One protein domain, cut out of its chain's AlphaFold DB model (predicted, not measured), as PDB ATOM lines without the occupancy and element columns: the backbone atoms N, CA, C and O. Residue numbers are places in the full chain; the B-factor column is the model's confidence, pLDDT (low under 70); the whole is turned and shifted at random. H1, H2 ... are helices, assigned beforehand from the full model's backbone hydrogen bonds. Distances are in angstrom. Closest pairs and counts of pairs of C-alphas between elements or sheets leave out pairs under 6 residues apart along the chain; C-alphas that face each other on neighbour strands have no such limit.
ATOM      1  N   ALA A 256      51.107  29.040  19.054       71.19
ATOM      2  CA  ALA A 256      50.145  28.232  18.316       71.19
ATOM      3  C   ALA A 256      49.915  28.808  16.908       71.19
ATOM      4  O   ALA A 256      49.611  29.990  16.764       71.19
ATOM      5  N   THR A 257      49.989  27.953  15.890       75.69
ATOM      6  CA  THR A 257      49.576  28.235  14.504       75.69
ATOM      7  C   THR A 257      48.184  28.868  14.450       75.69
ATOM      8  O   THR A 257      48.020  29.886  13.795       75.69
ATOM      9  N   ALA A 258      47.210  28.372  15.222       71.88
ATOM     10  CA  ALA A 258      45.881  28.983  15.339       71.88
ATOM     11  C   ALA A 258      45.890  30.451  15.834       71.88
ATOM     12  O   ALA A 258      45.065  31.249  15.396       71.88
ATOM     13  N   LEU A 259      46.828  30.832  16.712       72.75
ATOM     14  CA  LEU A 259      46.986  32.217  17.182       72.75
ATOM     15  C   LEU A 259      47.693  33.091  16.135       72.75
ATOM     16  O   LEU A 259      47.330  34.250  15.965       72.75
ATOM     17  N   LEU A 260      48.652  32.536  15.392       78.94
ATOM     18  CA  LEU A 260      49.295  33.225  14.270       78.94
ATOM     19  C   LEU A 260      48.310  33.452  13.114       78.94
ATOM     20  O   LEU A 260      48.237  34.558  12.590       78.94
ATOM     21  N   TRP A 261      47.478  32.458  12.793       79.69
ATOM     22  CA  TRP A 261      46.372  32.594  11.843       79.69
ATOM     23  C   TRP A 261      45.307  33.595  12.300       79.69
ATOM     24  O   TRP A 261      44.748  34.284  11.454       79.69
ATOM     25  N   ALA A 262      45.045  33.721  13.605       68.75
ATOM     26  CA  ALA A 262      44.171  34.773  14.127       68.75
ATOM     27  C   ALA A 262      44.796  36.171  13.966       68.75
ATOM     28  O   ALA A 262      44.121  37.085  13.512       68.75
ATOM     29  N   ILE A 263      46.094  36.334  14.248       73.56
ATOM     30  CA  ILE A 263      46.817  37.603  14.043       73.56
ATOM     31  C   ILE A 263      46.825  37.991  12.554       73.56
ATOM     32  O   ILE A 263      46.447  39.107  12.201       73.56
ATOM     33  N   ILE A 264      47.186  37.058  11.671       76.62
ATOM     34  CA  ILE A 264      47.150  37.232  10.210       76.62
ATOM     35  C   ILE A 264      45.725  37.550   9.741       76.62
ATOM     36  O   ILE A 264      45.514  38.492   8.977       76.62
ATOM     37  N   GLY A 265      44.734  36.817  10.246       64.81
ATOM     38  CA  GLY A 265      43.324  37.051   9.968       64.81
ATOM     39  C   GLY A 265      42.838  38.427  10.426       64.81
ATOM     40  O   GLY A 265      42.020  39.027   9.731       64.81
ATOM     41  N   ASP A 266      43.347  38.960  11.535       63.31
ATOM     42  CA  ASP A 266      42.988  40.285  12.042       63.31
ATOM     43  C   ASP A 266      43.647  41.391  11.201       63.31
ATOM     44  O   ASP A 266      42.973  42.359  10.833       63.31
ATOM     45  N   HIS A 267      44.911  41.214  10.792       64.69
ATOM     46  CA  HIS A 267      45.604  42.115   9.859       64.69
ATOM     47  C   HIS A 267      44.908  42.179   8.487       64.69
ATOM     48  O   HIS A 267      44.600  43.273   8.007       64.69
ATOM     49  N   PHE A 268      44.567  41.030   7.891       59.91
ATOM     50  CA  PHE A 268      43.793  40.957   6.641       59.91
ATOM     51  C   PHE A 268      42.282  41.214   6.830       59.91
ATOM     52  O   PHE A 268      41.528  41.244   5.856       59.91
ATOM     53  N   LYS A 269      41.809  41.427   8.067       54.09
ATOM     54  CA  LYS A 269      40.389  41.638   8.420       54.09
ATOM     55  C   LYS A 269      39.470  40.510   7.916       54.09
ATOM     56  O   LYS A 269      38.317  40.761   7.547       54.09
ATOM     57  N   LEU A 270      39.984  39.280   7.924       47.66
ATOM     58  CA  LEU A 270      39.288  38.016   7.675       47.66
ATOM     59  C   LEU A 270      38.575  37.540   8.952       47.66
ATOM     60  O   LEU A 270      37.358  37.357   8.942       47.66
ATOM     61  N   SER A 271      39.288  37.445  10.082       45.12
ATOM     62  CA  SER A 271      38.731  37.113  11.406       45.12
ATOM     63  C   SER A 271      38.066  38.324  12.063       45.12
ATOM     64  O   SER A 271      38.387  38.726  13.176       45.12
ATOM     65  N   ARG A 272      37.092  38.936  11.381       53.00
ATOM     66  CA  ARG A 272      36.388  40.114  11.908       53.00
ATOM     67  C   ARG A 272      35.715  39.782  13.238       53.00
ATOM     68  O   ARG A 272      34.648  39.164  13.244       53.00
ATOM     69  N   SER A 273      36.286  40.269  14.348       57.91
ATOM     70  CA  SER A 273      35.584  40.298  15.638       57.91
ATOM     71  C   SER A 273      34.186  40.879  15.391       57.91
ATOM     72  O   SER A 273      34.081  41.903  14.702       57.91
ATOM     73  N   PRO A 274      33.106  40.222  15.850       65.62
ATOM     74  CA  PRO A 274      31.780  40.486  15.312       65.62
ATOM     75  C   PRO A 274      31.414  41.953  15.551       65.62
ATOM     76  O   PRO A 274      31.443  42.447  16.686       65.62
ATOM     77  N   ASN A 275      31.174  42.660  14.443       79.94
ATOM     78  CA  ASN A 275      30.927  44.097  14.444       79.94
ATOM     79  C   ASN A 275      29.658  44.390  15.254       79.94
ATOM     80  O   ASN A 275      28.680  43.649  15.142       79.94
ATOM     81  N   LEU A 276      29.661  45.476  16.032       81.88
ATOM     82  CA  LEU A 276      28.515  45.903  16.840       81.88
ATOM     83  C   LEU A 276      27.249  45.997  15.975       81.88
ATOM     84  O   LEU A 276      26.229  45.406  16.317       81.88
ATOM     85  N   TYR A 277      27.381  46.617  14.799       83.00
ATOM     86  CA  TYR A 277      26.357  46.670  13.758       83.00
ATOM     87  C   TYR A 277      25.869  45.279  13.324       83.00
ATOM     88  O   TYR A 277      24.673  45.012  13.358       83.00
ATOM     89  N   ASN A 278      26.771  44.350  12.986       84.12
ATOM     90  CA  ASN A 278      26.382  43.008  12.533       84.12
ATOM     91  C   ASN A 278      25.633  42.221  13.623       84.12
ATOM     92  O   ASN A 278      24.701  41.483  13.306       84.12
ATOM     93  N   MET A 279      26.027  42.360  14.894       86.44
ATOM     94  CA  MET A 279      25.348  41.693  16.010       86.44
ATOM     95  C   MET A 279      23.981  42.319  16.298       86.44
ATOM     96  O   MET A 279      22.998  41.589  16.402       86.44
ATOM     97  N   TRP A 280      23.909  43.653  16.359       90.12
ATOM     98  CA  TRP A 280      22.656  44.383  16.561       90.12
ATOM     99  C   TRP A 280      21.668  44.092  15.422       90.12
ATOM    100  O   TRP A 280      20.536  43.706  15.686       90.12
ATOM    101  N   VAL A 281      22.104  44.124  14.154       88.25
ATOM    102  CA  VAL A 281      21.244  43.790  13.003       88.25
ATOM    103  C   VAL A 281      20.801  42.321  13.047       88.25
ATOM    104  O   VAL A 281      19.641  42.036  12.746       88.25
ATOM    105  N   LEU A 327      26.920  40.061  22.675       86.69
ATOM    106  CA  LEU A 327      27.738  38.839  22.664       86.69
ATOM    107  C   LEU A 327      27.092  37.725  23.501       86.69
ATOM    108  O   LEU A 327      27.057  36.576  23.059       86.69
ATOM    109  N   ALA A 328      26.534  38.063  24.668       86.88
ATOM    110  CA  ALA A 328      25.774  37.126  25.491       86.88
ATOM    111  C   ALA A 328      24.518  36.629  24.754       86.88
ATOM    112  O   ALA A 328      24.323  35.419  24.612       86.88
ATOM    113  N   TRP A 329      23.728  37.551  24.191       89.06
ATOM    114  CA  TRP A 329      22.556  37.218  23.379       89.06
ATOM    115  C   TRP A 329      22.907  36.326  22.177       89.06
ATOM    116  O   TRP A 329      22.200  35.358  21.904       89.06
ATOM    117  N   LEU A 330      24.008  36.612  21.472       86.31
ATOM    118  CA  LEU A 330      24.441  35.843  20.305       86.31
ATOM    119  C   LEU A 330      24.829  34.408  20.691       86.31
ATOM    120  O   LEU A 330      24.433  33.471  19.997       86.31
ATOM    121  N   ALA A 331      25.521  34.228  21.819       83.19
ATOM    122  CA  ALA A 331      25.860  32.908  22.345       83.19
ATOM    123  C   ALA A 331      24.615  32.104  22.770       83.19
ATOM    124  O   ALA A 331      24.571  30.890  22.565       83.19
ATOM    125  N   ASP A 332      23.586  32.745  23.332       85.94
ATOM    126  CA  ASP A 332      22.320  32.074  23.660       85.94
ATOM    127  C   ASP A 332      21.472  31.764  22.417       85.94
ATOM    128  O   ASP A 332      20.928  30.661  22.303       85.94
ATOM    129  N   TYR A 333      21.435  32.666  21.435       84.19
ATOM    130  CA  TYR A 333      20.809  32.418  20.135       84.19
ATOM    131  C   TYR A 333      21.470  31.250  19.384       84.19
ATOM    132  O   TYR A 333      20.789  30.467  18.720       84.19
ATOM    133  N   GLU A 334      22.785  31.071  19.509       82.69
ATOM    134  CA  GLU A 334      23.493  29.940  18.898       82.69
ATOM    135  C   GLU A 334      23.229  28.616  19.632       82.69
ATOM    136  O   GLU A 334      23.046  27.590  18.974       82.69
ATOM    137  N   LYS A 335      23.035  28.634  20.961       82.00
ATOM    138  CA  LYS A 335      22.496  27.477  21.709       82.00
ATOM    139  C   LYS A 335      21.067  27.126  21.275       82.00
ATOM    140  O   LYS A 335      20.703  25.951  21.283       82.00
ATOM    141  N   GLU A 336      20.240  28.106  20.906       80.88
ATOM    142  CA  GLU A 336      18.899  27.858  20.352       80.88
ATOM    143  C   GLU A 336      18.951  27.293  18.927       80.88
ATOM    144  O   GLU A 336      18.283  26.299  18.640       80.88
ATOM    145  N   CYS A 337      19.802  27.849  18.059       79.25
ATOM    146  CA  CYS A 337      20.051  27.310  16.720       79.25
ATOM    147  C   CYS A 337      20.554  25.860  16.768       79.25
ATOM    148  O   CYS A 337      20.103  25.036  15.975       79.25
ATOM    149  N   ALA A 338      21.431  25.521  17.721       73.06
ATOM    150  CA  ALA A 338      21.891  24.151  17.937       73.06
ATOM    151  C   ALA A 338      20.738  23.206  18.328       73.06
ATOM    152  O   ALA A 338      20.588  22.146  17.726       73.06
ATOM    153  N   LYS A 339      19.854  23.618  19.253       78.62
ATOM    154  CA  LYS A 339      18.640  22.849  19.604       78.62
ATOM    155  C   LYS A 339      17.700  22.662  18.403       78.62
ATOM    156  O   LYS A 339      17.072  21.615  18.278       78.62
ATOM    157  N   GLU A 340      17.590  23.649  17.512       77.62
ATOM    158  CA  GLU A 340      16.796  23.523  16.280       77.62
ATOM    159  C   GLU A 340      17.456  22.586  15.254       77.62
ATOM    160  O   GLU A 340      16.762  21.793  14.616       77.62
ATOM    161  N   ALA A 341      18.784  22.627  15.119       72.19
ATOM    162  CA  ALA A 341      19.550  21.713  14.272       72.19
ATOM    163  C   ALA A 341      19.465  20.256  14.771       72.19
ATOM    164  O   ALA A 341      19.292  19.346  13.959       72.19
ATOM    165  N   ASP A 342      19.490  20.039  16.091       68.38
ATOM    166  CA  ASP A 342      19.214  18.742  16.719       68.38
ATOM    167  C   ASP A 342      17.814  18.229  16.347       68.38
ATOM    168  O   ASP A 342      17.668  17.110  15.862       68.38
ATOM    169  N   VAL A 343      16.780  19.069  16.497       73.31
ATOM    170  CA  VAL A 343      15.383  18.735  16.141       73.31
ATOM    171  C   VAL A 343      15.199  18.499  14.631       73.31
ATOM    172  O   VAL A 343      14.254  17.824  14.225       73.31
ATOM    173  N   ARG A 344      16.104  19.007  13.784       72.88
ATOM    174  CA  ARG A 344      16.167  18.700  12.343       72.88
ATOM    175  C   ARG A 344      17.012  17.468  11.989       72.88
ATOM    176  O   ARG A 344      17.081  17.132  10.807       72.88
ATOM    177  N   GLY A 345      17.676  16.815  12.946       65.31
ATOM    178  CA  GLY A 345      18.615  15.721  12.663       65.31
ATOM    179  C   GLY A 345      19.830  16.170  11.839       65.31
ATOM    180  O   GLY A 345      20.304  15.437  10.973       65.31
TER     181      GLY A 345
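AT A GLANCE: This is residues 256 to 281 and 327 to 345 of the 852 residues of an uncharacterized protein of Exidia glandulosa HHB12029 (UniProt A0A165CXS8). What shape do the atoms make? The model is an open, widely splayed frame: H3, the longest helix, makes one arm, H1 makes the other, and the short helix H2 lies at the base near the first end of H3, with the link of residues 268 to 275 running from H1 to H2. Residues 331 to 343 of H3 stick out as a free arm. What is it made of? The printed part has 45 residues with three named helices, in the order H1, H2, H3 along the chain, and no named strand, and its class is all helix. How spread out is it? It is extended, with a radius of gyration of the C-alphas of 14.5 A and spans of 38 by 26 by 15 A.

IN THESE COORDINATES: Where is the longest helix? H3 is residues 327 to 343, 24.5 A from first to last C-alpha, beginning with C-alpha 327 at (27.738, 38.839, 22.664) and ending with C-alpha 343 at (15.383, 18.735, 16.141). Which helices come before it? H2 is residues 276 to 281, 8.5 A long from first to last C-alpha. H1 is residues 257 to 267, 15.2 A long by the same measure, with C-alpha 257 at (49.576, 28.235, 14.504).

HOW THE PARTS SIT: What is near H3? H2 and H3 are close but not clearly touching, with 2 pairs of C-alphas within 8 A; the closest C-alphas are those of Met 279 and Leu 330, 7.3 A apart. Their lines stand at a steep tilt of 44 degrees, and they run the same way. Where is H1? H1 is apart from H3 and also apart from H2. What do the backbone N and O atoms show? In H1, H2 and H3 every O i to N i+4 pair is within hydrogen-bond range.

THE WHOLE: How far does it reach? The two C-alphas farthest apart are those of His 267 and Val 343, 38.7 A. Is the backbone printed whole? Residues 282 to 326 are cut out and not printed, and C-alphas 281 and 327 are 12.6 A apart across the cut. The link from H1 to H2, 8 residues, is short, and the link from H2 to H3 runs across the cut. Which stretches stand free? Residues 264 to 269 stand free, of which 264 to 267 belong to H1, and so do residues 331 to 345, of which 331 to 343 belong to H3. Where is confidence low? The mean pLDDT of the printed part is 74.4, and 13 residues are under 70: residue 262, residues 265 to 274, residue 342 and residue 345.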